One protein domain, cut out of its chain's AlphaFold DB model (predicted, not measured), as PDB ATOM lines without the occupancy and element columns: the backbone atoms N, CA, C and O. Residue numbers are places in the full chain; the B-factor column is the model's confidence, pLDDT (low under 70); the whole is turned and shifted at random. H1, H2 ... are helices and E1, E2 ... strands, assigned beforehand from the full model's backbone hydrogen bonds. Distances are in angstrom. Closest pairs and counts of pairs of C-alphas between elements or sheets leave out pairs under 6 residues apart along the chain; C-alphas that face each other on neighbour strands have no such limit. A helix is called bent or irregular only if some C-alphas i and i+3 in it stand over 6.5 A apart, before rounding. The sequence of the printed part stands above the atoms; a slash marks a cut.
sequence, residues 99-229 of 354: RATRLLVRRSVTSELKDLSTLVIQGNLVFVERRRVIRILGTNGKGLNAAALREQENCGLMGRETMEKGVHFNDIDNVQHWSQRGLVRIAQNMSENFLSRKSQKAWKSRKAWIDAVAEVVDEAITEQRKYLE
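AT A GLANCE: This is residues 99 to 229 of the 354 residues of an uncharacterized protein of Leptolyngbya sp (UniProt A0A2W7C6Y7). A small curled sheet of four short strands lies at one side of a group of helices, and H4 stands up from it near the middle of the whole. The long bent helix H5 folds back along H4, H1 lies across the bend and touches both arms, H2 packs between H1 and the sheet, and H3 crosses H4. The printed part has 131 residues, with five named helices and four named strands in the order H1 E1 E2 H2 H3 E3 E4 H4 H5; the sheet order is E1 E2 E4 E3, all antiparallel, and the class is mixed, helices and strands. It is compact, with a radius of gyration of the C-alphas of 14.2 A and spans of 44 by 34 by 24 A.

HOW THE PARTS SIT: E2, residues 125 to 129, forms a hairpin with E1, residues 120 to 122, where N 127 and O 120 are 2.8 A apart, within hydrogen-bond range. E2 and E4, residues 175 to 179, have N 128 and O 178 at 2.8 A. E4 forms a hairpin with E3, residues 169 to 172, where N 177 and O 170 are 2.8 A apart. The sheet is strongly twisted. H2, residues 130 to 136, is on it at a height over the sheet of 9.0 A. E2, H2, H3 (residues 141 to 152) and E3 make a split strand-helix-strand unit, two strands running the same way with E4 between them, and its crossover is right-handed. H4, residues 180 to 192, is on the sheet and stands up from it, its line rising 58 degrees. With its residues 185 to 190 alone it touches H3, about perpendicular at 80 degrees; the closest C-alphas, of Ala 147 and Ile 186, are 5.7 A apart. H5, residues 200 to 229, was assigned as one helix by its hydrogen bonds but is bent: C-alphas 215 and 218 are 7.7 A apart, and its arms H5a, residues 200 to 215, and H5b, residues 218 to 229, stand at a steep tilt of 55 degrees. H4 and H5a form a helical hairpin and touch at a shallow tilt of 30 degrees, opposite ways, the closest C-alphas being those of Val 184 and Ala 214, 4.4 A. H5b only grazes the sheet, with residues 218 to 225. H1, residues 99 to 112, touches H5a with residues 101 to 105 alone, closest at the C-alphas of Arg 102 and Ala 212, 5.1 A. It touches H5b with residues 106 to 110 alone, closest at those of Arg 106 and Ala 220, 5.7 A. H1 also touches H2, the C-alphas of Ser 108 and Ile 136 being closest at 5.9 A. Every O i to N i+4 pair is within hydrogen-bond range in H1, H2, H3, H4 and H5b, and 9 of 12 in H5a.

IN THESE COORDINATES: H1 begins at C-alpha 99, (-24.585, 20.970, -37.383), and is 20.0 A long. E1 measures 6.7 A, E2 12.8 A, H2 9.9 A, H3 16.1 A, E3 9.6 A and E4 13.1 A. H4 is 18.7 A long from C-alpha 180 at (-5.513, 18.218, -42.991). H5a is 22.3 A and H5b 16.6 A, ending at C-alpha 229, (-2.638, 34.630, -44.950).

THE WHOLE: The two C-alphas farthest apart, of Lys 198 and Glu 229, are 45.0 A from each other. Residues 195 to 202, of which 200 to 202 belong to H5, stand free. The printed part has no cut, and the link from H3 to E3, 16 residues, is long. The mean pLDDT of the printed part is 84.2; residues 154 to 160 and 194 to 205 are under 70.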
ATOM      1  N   ARG A  99     -24.987  19.591 -37.053       86.25
ATOM      2  CA  ARG A  99     -24.585  20.970 -37.383       86.25
ATOM      3  C   ARG A  99     -23.892  21.665 -36.216       86.25
ATOM      4  O   ARG A  99     -22.857  22.298 -36.416       86.25
ATOM      5  N   ALA A 100     -24.438  21.542 -35.007       82.44
ATOM      6  CA  ALA A 100     -23.819  22.103 -33.811       82.44
ATOM      7  C   ALA A 100     -22.426  21.498 -33.570       82.44
ATOM      8  O   ALA A 100     -21.471  22.227 -33.308       82.44
ATOM      9  N   THR A 101     -22.288  20.182 -33.740       85.50
ATOM     10  CA  THR A 101     -21.012  19.472 -33.582       85.50
ATOM     11  C   THR A 101     -19.985  19.929 -34.619       85.50
ATOM     12  O   THR A 101     -18.866  20.278 -34.245       85.50
ATOM     13  N   ARG A 102     -20.370  20.042 -35.899       90.31
ATOM     14  CA  ARG A 102     -19.516  20.593 -36.968       90.31
ATOM     15  C   ARG A 102     -19.001  21.989 -36.627       90.31
ATOM     16  O   ARG A 102     -17.808  22.249 -36.753       90.31
ATOM     17  N   LEU A 103     -19.869  22.880 -36.141       85.75
ATOM     18  CA  LEU A 103     -19.472  24.232 -35.732       85.75
ATOM     19  C   LEU A 103     -18.475  24.220 -34.568       85.75
ATOM     20  O   LEU A 103     -17.522  25.000 -34.571       85.75
ATOM     21  N   LEU A 104     -18.666  23.337 -33.585       85.44
ATOM     22  CA  LEU A 104     -17.730  23.189 -32.468       85.44
ATOM     23  C   LEU A 104     -16.367  22.665 -32.928       85.44
ATOM     24  O   LEU A 104     -15.346  23.183 -32.476       85.44
ATOM     25  N   VAL A 105     -16.341  21.704 -33.853       91.88
ATOM     26  CA  VAL A 105     -15.099  21.208 -34.461       91.88
ATOM     27  C   VAL A 105     -14.378  22.326 -35.211       91.88
ATOM     28  O   VAL A 105     -13.193  22.536 -34.968       91.88
ATOM     29  N   ARG A 106     -15.076  23.108 -36.050       93.00
ATOM     30  CA  ARG A 106     -14.475  24.267 -36.740       93.00
ATOM     31  C   ARG A 106     -13.876  25.264 -35.752       93.00
ATOM     32  O   ARG A 106     -12.738  25.686 -35.920       93.00
ATOM     33  N   ARG A 107     -14.596  25.575 -34.668       85.88
ATOM     34  CA  ARG A 107     -14.083  26.424 -33.580       85.88
ATOM     35  C   ARG A 107     -12.828  25.845 -32.932       85.88
ATOM     36  O   ARG A 107     -11.896  26.593 -32.650       85.88
ATOM     37  N   SER A 108     -12.802  24.532 -32.706       89.94
ATOM     38  CA  SER A 108     -11.619  23.840 -32.195       89.94
ATOM     39  C   SER A 108     -10.445  23.996 -33.158       89.94
ATOM     40  O   SER A 108      -9.359  24.346 -32.714       89.94
ATOM     41  N   VAL A 109     -10.651  23.806 -34.464       93.69
ATOM     42  CA  VAL A 109      -9.611  24.003 -35.486       93.69
ATOM     43  C   VAL A 109      -9.077  25.437 -35.458       93.69
ATOM     44  O   VAL A 109      -7.871  25.623 -35.331       93.69
ATOM     45  N   THR A 110      -9.947  26.451 -35.492       89.12
ATOM     46  CA  THR A 110      -9.540  27.866 -35.415       89.12
ATOM     47  C   THR A 110      -8.734  28.167 -34.151       89.12
ATOM     48  O   THR A 110      -7.704  28.832 -34.220       89.12
ATOM     49  N   SER A 111      -9.167  27.658 -32.993       86.56
ATOM     50  CA  SER A 111      -8.462  27.858 -31.722       86.56
ATOM     51  C   SER A 111      -7.076  27.209 -31.718       86.56
ATOM     52  O   SER A 111      -6.124  27.775 -31.180       86.56
ATOM     53  N   GLU A 112      -6.961  26.014 -32.293       90.88
ATOM     54  CA  GLU A 112      -5.706  25.264 -32.357       90.88
ATOM     55  C   GLU A 112      -4.747  25.814 -33.414       90.88
ATOM     56  O   GLU A 112      -3.536  25.654 -33.280       90.88
ATOM     57  N   LEU A 113      -5.263  26.482 -34.447       91.19
ATOM     58  CA  LEU A 113      -4.506  27.016 -35.579       91.19
ATOM     59  C   LEU A 113      -4.663  28.541 -35.671       91.19
ATOM     60  O   LEU A 113      -5.026  29.085 -36.711       91.19
ATOM     61  N   LYS A 114      -4.421  29.239 -34.559       84.19
ATOM     62  CA  LYS A 114      -4.607  30.697 -34.461       84.19
ATOM     63  C   LYS A 114      -3.478  31.541 -35.066       84.19
ATOM     64  O   LYS A 114      -3.693  32.717 -35.325       84.19
ATOM     65  N   ASP A 115      -2.293  30.965 -35.259       77.81
ATOM     66  CA  ASP A 115      -1.097  31.694 -35.693       77.81
ATOM     67  C   ASP A 115      -0.312  30.908 -36.747       77.81
ATOM     68  O   ASP A 115       0.113  29.779 -36.481       77.81
ATOM     69  N   LEU A 116      -0.096  31.540 -37.907       77.31
ATOM     70  CA  LEU A 116       0.690  31.022 -39.030       77.31
ATOM     71  C   LEU A 116       2.124  30.678 -38.644       77.31
ATOM     72  O   LEU A 116       2.647  29.704 -39.173       77.31
ATOM     73  N   SER A 117       2.746  31.435 -37.732       73.50
ATOM     74  CA  SER A 117       4.147  31.219 -37.335       73.50
ATOM     75  C   SER A 117       4.374  29.831 -36.727       73.50
ATOM     76  O   SER A 117       5.470  29.282 -36.773       73.50
ATOM     77  N   THR A 118       3.304  29.245 -36.188       76.94
ATOM     78  CA  THR A 118       3.315  27.940 -35.531       76.94
ATOM     79  C   THR A 118       2.832  26.798 -36.424       76.94
ATOM     80  O   THR A 118       2.689  25.670 -35.948       76.94
ATOM     81  N   LEU A 119       2.511  27.085 -37.689       84.12
ATOM     82  CA  LEU A 119       2.019  26.106 -38.653       84.12
ATOM     83  C   LEU A 119       3.129  25.730 -39.622       84.12
ATOM     84  O   LEU A 119       3.779  26.598 -40.200       84.12
ATOM     85  N   VAL A 120       3.287  24.433 -39.876       90.06
ATOM     86  CA  VAL A 120       4.186  23.980 -40.935       90.06
ATOM     87  C   VAL A 120       3.395  23.853 -42.229       90.06
ATOM     88  O   VAL A 120       2.508  23.010 -42.348       90.06
ATOM     89  N   ILE A 121       3.693  24.712 -43.200       89.94
ATOM     90  CA  ILE A 121       2.999  24.751 -44.491       89.94
ATOM     91  C   ILE A 121       3.913  24.174 -45.568       89.94
ATOM     92  O   ILE A 121       5.034  24.639 -45.754       89.94
ATOM     93  N   GLN A 122       3.421  23.178 -46.305       89.06
ATOM     94  CA  GLN A 122       4.116  22.589 -47.450       89.06
ATOM     95  C   GLN A 122       3.141  22.526 -48.629       89.06
ATOM     96  O   GLN A 122       2.150  21.795 -48.605       89.06
ATOM     97  N   GLY A 123       3.380  23.357 -49.646       87.25
ATOM     98  CA  GLY A 123       2.444  23.536 -50.757       87.25
ATOM     99  C   GLY A 123       1.067  24.015 -50.277       87.25
ATOM    100  O   GLY A 123       0.940  25.046 -49.610       87.25
ATOM    101  N   ASN A 124       0.017  23.258 -50.602       89.31
ATOM    102  CA  ASN A 124      -1.361  23.523 -50.172       89.31
ATOM    103  C   ASN A 124      -1.743  22.833 -48.843       89.31
ATOM    104  O   ASN A 124      -2.879  22.972 -48.385       89.31
ATOM    105  N   LEU A 125      -0.814  22.124 -48.201       93.62
ATOM    106  CA  LEU A 125      -1.064  21.375 -46.972       93.62
ATOM    107  C   LEU A 125      -0.530  22.107 -45.740       93.62
ATOM    108  O   LEU A 125       0.541  22.713 -45.768       93.62
ATOM    109  N   VAL A 126      -1.292  22.024 -44.654       94.94
ATOM    110  CA  VAL A 126      -0.922  22.475 -43.313       94.94
ATOM    111  C   VAL A 126      -0.677  21.236 -42.466       94.94
ATOM    112  O   VAL A 126      -1.600  20.473 -42.187       94.94
ATOM    113  N   PHE A 127       0.569  21.046 -42.052       95.19
ATOM    114  CA  PHE A 127       0.996  19.972 -41.172       95.19
ATOM    115  C   PHE A 127       0.843  20.405 -39.717       95.19
ATOM    116  O   PHE A 127       1.487  21.338 -39.236       95.19
ATOM    117  N   VAL A 128      -0.054  19.716 -39.021       94.50
ATOM    118  CA  VAL A 128      -0.445  19.999 -37.647       94.50
ATOM    119  C   VAL A 128       0.312  19.075 -36.701       94.50
ATOM    120  O   VAL A 128       0.303  17.851 -36.852       94.50
ATOM    121  N   GLU A 129       0.949  19.675 -35.700       93.44
ATOM    122  CA  GLU A 129       1.693  18.970 -34.659       93.44
ATOM    123  C   GLU A 129       0.783  18.029 -33.853       93.44
ATOM    124  O   GLU A 129      -0.363  18.360 -33.516       93.44
ATOM    125  N   ARG A 130       1.326  16.873 -33.465       91.94
ATOM    126  CA  ARG A 130       0.660  15.826 -32.678       91.94
ATOM    127  C   ARG A 130      -0.241  16.345 -31.560       91.94
ATOM    128  O   ARG A 130      -1.376  15.886 -31.418       91.94
ATOM    129  N   ARG A 131       0.246  17.277 -30.736       90.62
ATOM    130  CA  ARG A 131      -0.502  17.767 -29.571       90.62
ATOM    131  C   ARG A 131      -1.802  18.470 -29.977       90.62
ATOM    132  O   ARG A 131      -2.823  18.280 -29.319       90.62
ATOM    133  N   ARG A 132      -1.775  19.239 -31.068       93.12
ATOM    134  CA  ARG A 132      -2.948  19.923 -31.637       93.12
ATOM    135  C   ARG A 132      -3.895  18.925 -32.299       93.12
ATOM    136  O   ARG A 132      -5.096  18.993 -32.065       93.12
ATOM    137  N   VAL A 133      -3.360  17.934 -33.018       93.12
ATOM    138  CA  VAL A 133      -4.156  16.846 -33.620       93.12
ATOM    139  C   VAL A 133      -4.978  16.101 -32.565       93.12
ATOM    140  O   VAL A 133      -6.171  15.878 -32.757       93.12
ATOM    141  N   ILE A 134      -4.377  15.779 -31.415       88.81
ATOM    142  CA  ILE A 134      -5.077  15.129 -30.294       88.81
ATOM    143  C   ILE A 134      -6.263  15.974 -29.804       88.81
ATOM    144  O   ILE A 134      -7.331  15.417 -29.533       88.81
ATOM    145  N   ARG A 135      -6.091  17.301 -29.709       90.50
ATOM    146  CA  ARG A 135      -7.145  18.230 -29.276       90.50
ATOM    147  C   ARG A 135      -8.253  18.372 -30.317       90.50
ATOM    148  O   ARG A 135      -9.415  18.232 -29.949       90.50
ATOM    149  N   ILE A 136      -7.910  18.533 -31.597       92.00
ATOM    150  CA  ILE A 136      -8.881  18.598 -32.706       92.00
ATOM    151  C   ILE A 136      -9.724  17.317 -32.766       92.00
ATOM    152  O   ILE A 136     -10.950  17.373 -32.836       92.00
ATOM    153  N   LEU A 137      -9.088  16.147 -32.666       88.12
ATOM    154  CA  LEU A 137      -9.781  14.855 -32.663       88.12
ATOM    155  C   LEU A 137     -10.558  14.581 -31.364       88.12
ATOM    156  O   LEU A 137     -11.297  13.602 -31.298       88.12
ATOM    157  N   GLY A 138     -10.377  15.375 -30.302       83.38
ATOM    158  CA  GLY A 138     -10.990  15.097 -28.998       83.38
ATOM    159  C   GLY A 138     -10.583  13.726 -28.440       83.38
ATOM    160  O   GLY A 138     -11.391  13.011 -27.840       83.38
ATOM    161  N   THR A 139      -9.339  13.311 -28.695       82.00
ATOM    162  CA  THR A 139      -8.843  11.966 -28.385       82.00
ATOM    163  C   THR A 139      -7.699  11.988 -27.374       82.00
ATOM    164  O   THR A 139      -7.369  13.017 -26.797       82.00
ATOM    165  N   ASN A 140      -7.108  10.825 -27.110       79.19
ATOM    166  CA  ASN A 140      -5.826  10.715 -26.421       79.19
ATOM    167  C   ASN A 140      -4.756  10.234 -27.414       79.19
ATOM    168  O   ASN A 140      -5.070   9.728 -28.493       79.19
ATOM    169  N   GLY A 141      -3.480  10.339 -27.038       78.38
ATOM    170  CA  GLY A 141      -2.382   9.896 -27.904       78.38
ATOM    171  C   GLY A 141      -2.464   8.417 -28.315       78.38
ATOM    172  O   GLY A 141      -1.988   8.067 -29.389       78.38
ATOM    173  N   LYS A 142      -3.113   7.559 -27.510       82.31
ATOM    174  CA  LYS A 142      -3.310   6.133 -27.829       82.31
ATOM    175  C   LYS A 142      -4.269   5.938 -29.004       82.31
ATOM    176  O   LYS A 142      -3.981   5.140 -29.888       82.31
ATOM    177  N   GLY A 143      -5.385   6.670 -29.029       81.38
ATOM    178  CA  GLY A 143      -6.361   6.607 -30.117       81.38
ATOM    179  C   GLY A 143      -5.776   7.088 -31.444       81.38
ATOM    180  O   GLY A 143      -5.951   6.417 -32.457       81.38
ATOM    181  N   LEU A 144      -5.019   8.190 -31.404       87.00
ATOM    182  CA  LEU A 144      -4.286   8.697 -32.565       87.00
ATOM    183  C   LEU A 144      -3.267   7.670 -33.079       87.00
ATOM    184  O   LEU A 144      -3.287   7.346 -34.258       87.00
ATOM    185  N   ASN A 145      -2.429   7.110 -32.198       88.62
ATOM    186  CA  ASN A 145      -1.418   6.121 -32.593       88.62
ATOM    187  C   ASN A 145      -2.036   4.885 -33.231       88.62
ATOM    188  O   ASN A 145      -1.566   4.438 -34.265       88.62
ATOM    189  N   ALA A 146      -3.093   4.344 -32.626       84.12
ATOM    190  CA  ALA A 146      -3.737   3.149 -33.146       84.12
ATOM    191  C   ALA A 146      -4.352   3.388 -34.535       84.12
ATOM    192  O   ALA A 146      -4.291   2.506 -35.383       84.12
ATOM    193  N   ALA A 147      -4.941   4.565 -34.769       87.31
ATOM    194  CA  ALA A 147      -5.486   4.924 -36.075       87.31
ATOM    195  C   ALA A 147      -4.384   5.179 -37.112       87.31
ATOM    196  O   ALA A 147      -4.460   4.639 -38.209       87.31
ATOM    197  N   ALA A 148      -3.344   5.936 -36.751       88.94
ATOM    198  CA  ALA A 148      -2.209   6.207 -37.629       88.94
ATOM    199  C   ALA A 148      -1.487   4.916 -38.043       88.94
ATOM    200  O   ALA A 148      -1.219   4.734 -39.223       88.94
ATOM    201  N   LEU A 149      -1.261   3.996 -37.097       87.44
ATOM    202  CA  LEU A 149      -0.655   2.692 -37.359       87.44
ATOM    203  C   LEU A 149      -1.459   1.901 -38.400       87.44
ATOM    204  O   LEU A 149      -0.906   1.466 -39.403       87.44
ATOM    205  N   ARG A 150      -2.783   1.786 -38.214       85.06
ATOM    206  CA  ARG A 150      -3.657   1.084 -39.171       85.06
ATOM    207  C   ARG A 150      -3.612   1.706 -40.567       85.06
ATOM    208  O   ARG A 150      -3.530   0.980 -41.549       85.06
ATOM    209  N   GLU A 151      -3.649   3.033 -40.645       86.19
ATOM    210  CA  GLU A 151      -3.617   3.768 -41.915       86.19
ATOM    211  C   GLU A 151      -2.245   3.719 -42.620       86.19
ATOM    212  O   GLU A 151      -2.175   3.882 -43.839       86.19
ATOM    213  N   GLN A 152      -1.153   3.495 -41.882       84.56
ATOM    214  CA  GLN A 152       0.209   3.417 -42.423       84.56
ATOM    215  C   GLN A 152       0.628   1.979 -42.780       84.56
ATOM    216  O   GLN A 152       1.305   1.781 -43.784       84.56
ATOM    217  N   GLU A 153       0.195   0.968 -42.022       77.12
ATOM    218  CA  GLU A 153       0.632  -0.434 -42.164       77.12
ATOM    219  C   GLU A 153      -0.270  -1.296 -43.071       77.12
ATOM    220  O   GLU A 153      -0.295  -2.519 -42.955       77.12
ATOM    221  N   ASN A 154      -1.029  -0.686 -43.991       60.53
ATOM    222  CA  ASN A 154      -1.914  -1.399 -44.934       60.53
ATOM    223  C   ASN A 154      -3.040  -2.220 -44.261       60.53
ATOM    224  O   ASN A 154      -3.700  -3.038 -44.897       60.53
ATOM    225  N   CYS A 155      -3.299  -1.951 -42.979       52.47
ATOM    226  CA  CYS A 155      -4.425  -2.466 -42.196       52.47
ATOM    227  C   CYS A 155      -5.554  -1.420 -42.089       52.47
ATOM    228  O   CYS A 155      -6.312  -1.392 -41.112       52.47
ATOM    229  N   GLY A 156      -5.622  -0.514 -43.068       56.78
ATOM    230  CA  GLY A 156      -6.726   0.419 -43.255       56.78
ATOM    231  C   GLY A 156      -7.982  -0.307 -43.736       56.78
ATOM    232  O   GLY A 156      -8.027  -1.533 -43.840       56.78
ATOM    233  N   LEU A 157      -9.034   0.453 -44.035       55.69
ATOM    234  CA  LEU A 157     -10.231  -0.095 -44.675       55.69
ATOM    235  C   LEU A 157      -9.871  -0.877 -45.945       55.69
ATOM    236  O   LEU A 157      -9.059  -0.410 -46.745       55.69
ATOM    237  N   MET A 158     -10.521  -2.027 -46.150       56.06
ATOM    238  CA  MET A 158     -10.349  -2.870 -47.340       56.06
ATOM    239  C   MET A 158     -10.407  -2.019 -48.621       56.06
ATOM    240  O   MET A 158     -11.442  -1.428 -48.928       56.06
ATOM    241  N   GLY A 159      -9.292  -1.953 -49.355       60.19
ATOM    242  CA  GLY A 159      -9.192  -1.258 -50.642       60.19
ATOM    243  C   GLY A 159      -8.766   0.217 -50.602       60.19
ATOM    244  O   GLY A 159      -8.748   0.843 -51.659       60.19
ATOM    245  N   ARG A 160      -8.410   0.793 -49.442       66.81
ATOM    246  CA  ARG A 160      -7.766   2.121 -49.391       66.81
ATOM    247  C   ARG A 160      -6.244   2.008 -49.440       66.81
ATOM    248  O   ARG A 160      -5.660   1.212 -48.715       66.81
ATOM    249  N   GLU A 161      -5.615   2.855 -50.251       72.94
ATOM    250  CA  GLU A 161      -4.157   3.029 -50.265       72.94
ATOM    251  C   GLU A 161      -3.651   3.517 -48.906       72.94
ATOM    252  O   GLU A 161      -4.329   4.299 -48.230       72.94
ATOM    253  N   THR A 162      -2.442   3.106 -48.524       84.06
ATOM    254  CA  THR A 162      -1.796   3.573 -47.295       84.06
ATOM    255  C   THR A 162      -1.613   5.086 -47.286       84.06
ATOM    256  O   THR A 162      -1.624   5.772 -48.311       84.06
ATOM    257  N   MET A 163      -1.468   5.644 -46.087       90.44
ATOM    258  CA  MET A 163      -1.066   7.034 -45.956       90.44
ATOM    259  C   MET A 163       0.319   7.271 -46.562       90.44
ATOM    260  O   MET A 163       1.311   6.678 -46.155       90.44
ATOM    261  N   GLU A 164       0.380   8.226 -47.478       91.19
ATOM    262  CA  GLU A 164       1.618   8.734 -48.064       91.19
ATOM    263  C   GLU A 164       2.269   9.852 -47.220       91.19
ATOM    264  O   GLU A 164       1.595  10.796 -46.778       91.19
ATOM    265  N   LYS A 165       3.592   9.765 -47.032       92.38
ATOM    266  CA  LYS A 165       4.416  10.803 -46.393       92.38
ATOM    267  C   LYS A 165       4.539  12.032 -47.302       92.38
ATOM    268  O   LYS A 165       4.696  11.901 -48.504       92.38
ATOM    269  N   GLY A 166       4.452  13.236 -46.741       90.75
ATOM    270  CA  GLY A 166       4.401  14.494 -47.501       90.75
ATOM    271  C   GLY A 166       3.004  14.856 -48.022       90.75
ATOM    272  O   GLY A 166       2.776  16.004 -48.392       90.75
ATOM    273  N   VAL A 167       2.041  13.927 -47.960       93.44
ATOM    274  CA  VAL A 167       0.635  14.179 -48.318       93.44
ATOM    275  C   VAL A 167      -0.289  14.051 -47.113       93.44
ATOM    276  O   VAL A 167      -1.113  14.931 -46.878       93.44
ATOM    277  N   HIS A 168      -0.169  12.981 -46.329       95.00
ATOM    278  CA  HIS A 168      -1.039  12.708 -45.177       95.00
ATOM    279  C   HIS A 168      -0.340  12.989 -43.846       95.00
ATOM    280  O   HIS A 168      -0.951  13.509 -42.914       95.00
ATOM    281  N   PHE A 169       0.948  12.677 -43.752       94.88
ATOM    282  CA  PHE A 169       1.762  12.940 -42.568       94.88
ATOM    283  C   PHE A 169       3.190  13.293 -42.968       94.88
ATOM    284  O   PHE A 169       3.606  13.028 -44.094       94.88
ATOM    285  N   ASN A 170       3.936  13.917 -42.067       94.56
ATOM    286  CA  ASN A 170       5.357  14.173 -42.254       94.56
ATOM    287  C   ASN A 170       6.073  14.156 -40.902       94.56
ATOM    288  O   ASN A 170       5.449  14.405 -39.873       94.56
ATOM    289  N   ASP A 171       7.370  13.875 -40.906       92.19
ATOM    290  CA  ASP A 171       8.199  13.919 -39.704       92.19
ATOM    291  C   ASP A 171       9.010  15.210 -39.750       92.19
ATOM    292  O   ASP A 171       9.823  15.404 -40.652       92.19
ATOM    293  N   ILE A 172       8.736  16.115 -38.813       88.56
ATOM    294  CA  ILE A 172       9.321  17.456 -38.751       88.56
ATOM    295  C   ILE A 172       9.914  17.595 -37.355       88.56
ATOM    296  O   ILE A 172       9.219  17.353 -36.370       88.56
ATOM    297  N   ASP A 173      11.209  17.894 -37.273       86.62
ATOM    298  CA  ASP A 173      11.967  17.943 -36.015       86.62
ATOM    299  C   ASP A 173      11.840  16.658 -35.178       86.62
ATOM    300  O   ASP A 173      11.698  16.687 -33.957       86.62
ATOM    301  N   ASN A 174      11.857  15.498 -35.849       86.44
ATOM    302  CA  ASN A 174      11.626  14.173 -35.256       86.44
ATOM    303  C   ASN A 174      10.250  14.003 -34.579       86.44
ATOM    304  O   ASN A 174      10.030  13.043 -33.839       86.44
ATOM    305  N   VAL A 175       9.302  14.902 -34.853       87.62
ATOM    306  CA  VAL A 175       7.915  14.819 -34.395       87.62
ATOM    307  C   VAL A 175       7.003  14.597 -35.594       87.62
ATOM    308  O   VAL A 175       7.019  15.339 -36.577       87.62
ATOM    309  N   GLN A 176       6.153  13.577 -35.504       90.00
ATOM    310  CA  GLN A 176       5.165  13.317 -36.542       90.00
ATOM    311  C   GLN A 176       4.069  14.392 -36.522       90.00
ATOM    312  O   GLN A 176       3.463  14.685 -35.485       90.00
ATOM    313  N   HIS A 177       3.824  14.962 -37.692       94.56
ATOM    314  CA  HIS A 177       2.774  15.920 -37.989       94.56
ATOM    315  C   HIS A 177       1.806  15.313 -38.996       94.56
ATOM    316  O   HIS A 177       2.194  14.489 -39.826       94.56
ATOM    317  N   TRP A 178       0.556  15.761 -38.975       95.94
ATOM    318  CA  TRP A 178      -0.456  15.299 -39.920       95.94
ATOM    319  C   TRP A 178      -1.025  16.462 -40.709       95.94
ATOM    320  O   TRP A 178      -1.355  17.502 -40.142       95.94
ATOM    321  N   SER A 179      -1.148  16.274 -42.019       96.56
ATOM    322  CA  SER A 179      -1.830  17.240 -42.868       96.56
ATOM    323  C   SER A 179      -3.331  17.215 -42.603       96.56
ATOM    324  O   SER A 179      -3.863  16.241 -42.057       96.56
ATOM    325  N   GLN A 180      -4.055  18.227 -43.074       95.94
ATOM    326  CA  GLN A 180      -5.513  18.218 -42.991       95.94
ATOM    327  C   GLN A 180      -6.153  16.994 -43.681       95.94
ATOM    328  O   GLN A 180      -7.124  16.441 -43.166       95.94
ATOM    329  N   ARG A 181      -5.537  16.466 -44.753       95.44
ATOM    330  CA  ARG A 181      -5.948  15.204 -45.401       95.44
ATOM    331  C   ARG A 181      -5.659  13.979 -44.534       95.44
ATOM    332  O   ARG A 181      -6.460  13.047 -44.483       95.44
ATOM    333  N   GLY A 182      -4.525  13.975 -43.834       95.38
ATOM    334  CA  GLY A 182      -4.203  12.940 -42.853       95.38
ATOM    335  C   GLY A 182      -5.196  12.905 -41.695       95.38
ATOM    336  O   GLY A 182      -5.633  11.826 -41.296       95.38
ATOM    337  N   LEU A 183      -5.614  14.074 -41.198       95.69
ATOM    338  CA  LEU A 183      -6.621  14.178 -40.136       95.69
ATOM    339  C   LEU A 183      -7.965  13.589 -40.575       95.69
ATOM    340  O   LEU A 183      -8.565  12.854 -39.793       95.69
ATOM    341  N   VAL A 184      -8.408  13.857 -41.811       95.62
ATOM    342  CA  VAL A 184      -9.634  13.255 -42.373       95.62
ATOM    343  C   VAL A 184      -9.559  11.732 -42.320       95.62
ATOM    344  O   VAL A 184     -10.452  11.092 -41.766       95.62
ATOM    345  N   ARG A 185      -8.476  11.141 -42.838       92.56
ATOM    346  CA  ARG A 185      -8.306   9.681 -42.861       92.56
ATOM    347  C   ARG A 185      -8.258   9.074 -41.459       92.56
ATOM    348  O   ARG A 185      -8.942   8.088 -41.200       92.56
ATOM    349  N   ILE A 186      -7.522   9.689 -40.531       92.19
ATOM    350  CA  ILE A 186      -7.494   9.250 -39.128       92.19
ATOM    351  C   ILE A 186      -8.889   9.303 -38.511       92.19
ATOM    352  O   ILE A 186      -9.293   8.352 -37.847       92.19
ATOM    353  N   ALA A 187      -9.633  10.387 -38.726       92.25
ATOM    354  CA  ALA A 187     -10.974  10.532 -38.184       92.25
ATOM    355  C   ALA A 187     -11.940   9.480 -38.761       92.25
ATOM    356  O   ALA A 187     -12.659   8.839 -37.997       92.25
ATOM    357  N   GLN A 188     -11.896   9.218 -40.070       90.62
ATOM    358  CA  GLN A 188     -12.678   8.149 -40.706       90.62
ATOM    359  C   GLN A 188     -12.341   6.779 -40.109       90.62
ATOM    360  O   GLN A 188     -13.226   6.096 -39.594       90.62
ATOM    361  N   ASN A 189     -11.048   6.445 -40.039       88.44
ATOM    362  CA  ASN A 189     -10.580   5.197 -39.444       88.44
ATOM    363  C   ASN A 189     -11.058   5.043 -37.995       88.44
ATOM    364  O   ASN A 189     -11.497   3.967 -37.583       88.44
ATOM    365  N   MET A 190     -10.971   6.121 -37.209       85.88
ATOM    366  CA  MET A 190     -11.433   6.151 -35.826       85.88
ATOM    367  C   MET A 190     -12.948   5.985 -35.708       85.88
ATOM    368  O   MET A 190     -13.384   5.389 -34.727       85.88
ATOM    369  N   SER A 191     -13.730   6.492 -36.664       85.62
ATOM    370  CA  SER A 191     -15.188   6.336 -36.696       85.62
ATOM    371  C   SER A 191     -15.621   4.903 -37.012       85.62
ATOM    372  O   SER A 191     -16.542   4.373 -36.386       85.62
ATOM    373  N   GLU A 192     -14.938   4.249 -37.950       80.50
ATOM    374  CA  GLU A 192     -15.313   2.920 -38.445       80.50
ATOM    375  C   GLU A 192     -14.820   1.801 -37.519       80.50
ATOM    376  O   GLU A 192     -15.562   0.874 -37.196       80.50
ATOM    377  N   ASN A 193     -13.599   1.919 -36.984       74.88
ATOM    378  CA  ASN A 193     -13.003   0.930 -36.070       74.88
ATOM    379  C   ASN A 193     -13.486   1.073 -34.613       74.88
ATOM    380  O   ASN A 193     -12.926   0.510 -33.670       74.88
ATOM    381  N   PHE A 194     -14.548   1.843 -34.414       64.12
ATOM    382  CA  PHE A 194     -15.103   2.234 -33.122       64.12
ATOM    383  C   PHE A 194     -16.008   1.150 -32.496       64.12
ATOM    384  O   PHE A 194     -16.444   1.276 -31.350       64.12
ATOM    385  N   LEU A 195     -16.292   0.066 -33.230       51.75
ATOM    386  CA  LEU A 195     -17.302  -0.955 -32.909       51.75
ATOM    387  C   LEU A 195     -16.933  -1.943 -31.777       51.75
ATOM    388  O   LEU A 195     -17.719  -2.829 -31.462       51.75
ATOM    389  N   SER A 196     -15.775  -1.810 -31.120       52.59
ATOM    390  CA  SER A 196     -15.227  -2.878 -30.260       52.59
ATOM    391  C   SER A 196     -15.509  -2.780 -28.740       52.59
ATOM    392  O   SER A 196     -15.263  -3.761 -28.037       52.59
ATOM    393  N   ARG A 197     -16.008  -1.666 -28.159       52.00
ATOM    394  CA  ARG A 197     -16.080  -1.532 -26.673       52.00
ATOM    395  C   ARG A 197     -17.399  -1.005 -26.072       52.00
ATOM    396  O   ARG A 197     -18.097  -0.159 -26.614       52.00
ATOM    397  N   LYS A 198     -17.692  -1.550 -24.886       48.22
ATOM    398  CA  LYS A 198     -18.984  -1.821 -24.218       48.22
ATOM    399  C   LYS A 198     -19.733  -0.637 -23.555       48.22
ATOM    400  O   LYS A 198     -20.540  -0.886 -22.668       48.22
ATOM    401  N   SER A 199     -19.521   0.632 -23.929       49.19
ATOM    402  CA  SER A 199     -20.204   1.773 -23.266       49.19
ATOM    403  C   SER A 199     -20.938   2.703 -24.246       49.19
ATOM    404  O   SER A 199     -20.351   3.638 -24.776       49.19
ATOM    405  N   GLN A 200     -22.237   2.484 -24.478       51.97
ATOM    406  CA  GLN A 200     -23.007   3.113 -25.569       51.97
ATOM    407  C   GLN A 200     -23.266   4.636 -25.463       51.97
ATOM    408  O   GLN A 200     -23.441   5.265 -26.503       51.97
ATOM    409  N   LYS A 201     -23.323   5.269 -24.276       51.16
ATOM    410  CA  LYS A 201     -23.826   6.666 -24.148       51.16
ATOM    411  C   LYS A 201     -22.752   7.754 -24.301       51.16
ATOM    412  O   LYS A 201     -22.875   8.598 -25.182       51.16
ATOM    413  N   ALA A 202     -21.666   7.705 -23.520       53.00
ATOM    414  CA  ALA A 202     -20.532   8.636 -23.673       53.00
ATOM    415  C   ALA A 202     -19.887   8.539 -25.074       53.00
ATOM    416  O   ALA A 202     -19.352   9.504 -25.614       53.00
ATOM    417  N   TRP A 203     -20.006   7.368 -25.694       60.88
ATOM    418  CA  TRP A 203     -19.395   7.011 -26.968       60.88
ATOM    419  C   TRP A 203     -20.125   7.578 -28.188       60.88
ATOM    420  O   TRP A 203     -19.461   7.998 -29.128       60.88
ATOM    421  N   LYS A 204     -21.463   7.692 -28.156       66.19
ATOM    422  CA  LYS A 204     -22.241   8.339 -29.231       66.19
ATOM    423  C   LYS A 204     -21.787   9.781 -29.473       66.19
ATOM    424  O   LYS A 204     -21.575  10.164 -30.617       66.19
ATOM    425  N   SER A 205     -21.549  10.536 -28.397       68.19
ATOM    426  CA  SER A 205     -21.055  11.919 -28.491       68.19
ATOM    427  C   SER A 205     -19.650  12.009 -29.100       68.19
ATOM    428  O   SER A 205     -19.381  12.875 -29.928       68.19
ATOM    429  N   ARG A 206     -18.761  11.067 -28.756       75.00
ATOM    430  CA  ARG A 206     -17.402  11.000 -29.305       75.00
ATOM    431  C   ARG A 206     -17.387  10.544 -30.762       75.00
ATOM    432  O   ARG A 206     -16.594  11.077 -31.529       75.00
ATOM    433  N   LYS A 207     -18.258   9.604 -31.147       82.94
ATOM    434  CA  LYS A 207     -18.421   9.212 -32.551       82.94
ATOM    435  C   LYS A 207     -18.872  10.405 -33.382       82.94
ATOM    436  O   LYS A 207     -18.201  10.732 -34.343       82.94
ATOM    437  N   ALA A 208     -19.926  11.098 -32.945       83.69
ATOM    438  CA  ALA A 208     -20.440  12.282 -33.626       83.69
ATOM    439  C   ALA A 208     -19.372  13.380 -33.768       83.69
ATOM    440  O   ALA A 208     -19.268  14.002 -34.820       83.69
ATOM    441  N   TRP A 209     -18.534  13.584 -32.742       87.94
ATOM    442  CA  TRP A 209     -17.382  14.486 -32.836       87.94
ATOM    443  C   TRP A 209     -16.387  14.041 -33.911       87.94
ATOM    444  O   TRP A 209     -16.013  14.840 -34.762       87.94
ATOM    445  N   ILE A 210     -15.964  12.775 -33.891       90.31
ATOM    446  CA  ILE A 210     -15.003  12.226 -34.858       90.31
ATOM    447  C   ILE A 210     -15.566  12.234 -36.288       90.31
ATOM    448  O   ILE A 210     -14.845  12.603 -37.210       90.31
ATOM    449  N   ASP A 211     -16.844  11.899 -36.467       90.88
ATOM    450  CA  ASP A 211     -17.557  11.996 -37.747       90.88
ATOM    451  C   ASP A 211     -17.536  13.437 -38.266       90.88
ATOM    452  O   ASP A 211     -17.169  13.686 -39.413       90.88
ATOM    453  N   ALA A 212     -17.843  14.404 -37.398       91.69
ATOM    454  CA  ALA A 212     -17.780  15.813 -37.752       91.69
ATOM    455  C   ALA A 212     -16.349  16.258 -38.098       91.69
ATOM    456  O   ALA A 212     -16.179  17.029 -39.038       91.69
ATOM    457  N   VAL A 213     -15.317  15.768 -37.395       94.06
ATOM    458  CA  VAL A 213     -13.909  16.028 -37.754       94.06
ATOM    459  C   VAL A 213     -13.600  15.495 -39.148       94.06
ATOM    460  O   VAL A 213     -13.068  16.248 -39.959       94.06
ATOM    461  N   ALA A 214     -13.961  14.248 -39.450       94.75
ATOM    462  CA  ALA A 214     -13.749  13.658 -40.772       94.75
ATOM    463  C   ALA A 214     -14.408  14.474 -41.895       94.75
ATOM    464  O   ALA A 214     -13.857  14.561 -42.988       94.75
ATOM    465  N   GLU A 215     -15.565  15.074 -41.618       95.38
ATOM    466  CA  GLU A 215     -16.323  15.855 -42.592       95.38
ATOM    467  C   GLU A 215     -15.762  17.269 -42.806       95.38
ATOM    468  O   GLU A 215     -15.688  17.723 -43.944       95.38
ATOM    469  N   VAL A 216     -15.376  17.981 -41.739       96.44
ATOM    470  CA  VAL A 216     -15.133  19.438 -41.829       96.44
ATOM    471  C   VAL A 216     -13.679  19.863 -41.678       96.44
ATOM    472  O   VAL A 216     -13.374  21.025 -41.939       96.44
ATOM    473  N   VAL A 217     -12.775  18.991 -41.221       96.56
ATOM    474  CA  VAL A 217     -11.417  19.419 -40.838       96.56
ATOM    475  C   VAL A 217     -10.591  19.932 -42.021       96.56
ATOM    476  O   VAL A 217      -9.865  20.907 -41.858       96.56
ATOM    477  N   ASP A 218     -10.732  19.337 -43.208       96.31
ATOM    478  CA  ASP A 218      -9.997  19.757 -44.411       96.31
ATOM    479  C   ASP A 218     -10.364  21.189 -44.829       96.31
ATOM    480  O   ASP A 218      -9.503  22.069 -44.943       96.31
ATOM    481  N   GLU A 219     -11.665  21.452 -44.954       96.12
ATOM    482  CA  GLU A 219     -12.190  22.779 -45.273       96.12
ATOM    483  C   GLU A 219     -11.863  23.788 -44.165       96.12
ATOM    484  O   GLU A 219     -11.360  24.872 -44.453       96.12
ATOM    485  N   ALA A 220     -12.068  23.424 -42.895       94.50
ATOM    486  CA  ALA A 220     -11.827  24.316 -41.764       94.50
ATOM    487  C   ALA A 220     -10.359  24.755 -41.664       94.50
ATOM    488  O   ALA A 220     -10.082  25.928 -41.416       94.50
ATOM    489  N   ILE A 221      -9.411  23.835 -41.876       95.81
ATOM    490  CA  ILE A 221      -7.980  24.164 -41.888       95.81
ATOM    491  C   ILE A 221      -7.645  25.046 -43.094       95.81
ATOM    492  O   ILE A 221      -6.915  26.029 -42.955       95.81
ATOM    493  N   THR A 222      -8.202  24.735 -44.266       94.31
ATOM    494  CA  THR A 222      -7.981  25.512 -45.493       94.31
ATOM    495  C   THR A 222      -8.497  26.948 -45.359       94.31
ATOM    496  O   THR A 222      -7.801  27.895 -45.726       94.31
ATOM    497  N   GLU A 223      -9.697  27.135 -44.816       91.94
ATOM    498  CA  GLU A 223     -10.263  28.457 -44.544       91.94
ATOM    499  C   GLU A 223      -9.458  29.225 -43.505       91.94
ATOM    500  O   GLU A 223      -9.151  30.397 -43.717       91.94
ATOM    501  N   GLN A 224      -9.077  28.564 -42.410       91.38
ATOM    502  CA  GLN A 224      -8.281  29.189 -41.361       91.38
ATOM    503  C   GLN A 224      -6.932  29.667 -41.905       91.38
ATOM    504  O   GLN A 224      -6.525  30.795 -41.634       91.38
ATOM    505  N   ARG A 225      -6.268  28.855 -42.735       90.62
ATOM    506  CA  ARG A 225      -5.044  29.253 -43.435       90.62
ATOM    507  C   ARG A 225      -5.268  30.511 -44.277       90.62
ATOM    508  O   ARG A 225      -4.552  31.488 -44.081       90.62
ATOM    509  N   LYS A 226      -6.272  30.514 -45.163       89.69
ATOM    510  CA  LYS A 226      -6.582  31.666 -46.032       89.69
ATOM    511  C   LYS A 226      -6.885  32.926 -45.225       89.69
ATOM    512  O   LYS A 226      -6.436  34.017 -45.573       89.69
ATOM    513  N   TYR A 227      -7.640  32.784 -44.137       87.19
ATOM    514  CA  TYR A 227      -7.936  33.886 -43.231       87.19
ATOM    515  C   TYR A 227      -6.647  34.488 -42.664       87.19
ATOM    516  O   TYR A 227      -6.456  35.705 -42.739       87.19
ATOM    517  N   LEU A 228      -5.742  33.650 -42.157       86.12
ATOM    518  CA  LEU A 228      -4.488  34.123 -41.587       86.12
ATOM    519  C   LEU A 228      -3.542  34.709 -42.642       86.12
ATOM    520  O   LEU A 228      -2.946  35.749 -42.378       86.12
ATOM    521  N   GLU A 229      -3.438  34.103 -43.829       86.75
ATOM    522  CA  GLU A 229      -2.638  34.630 -44.950       86.75
ATOM    523  C   GLU A 229      -3.135  36.027 -45.338       86.75
ATOM    524  O   GLU A 229      -2.360  36.981 -45.361       86.75
TER     525      GLU A 229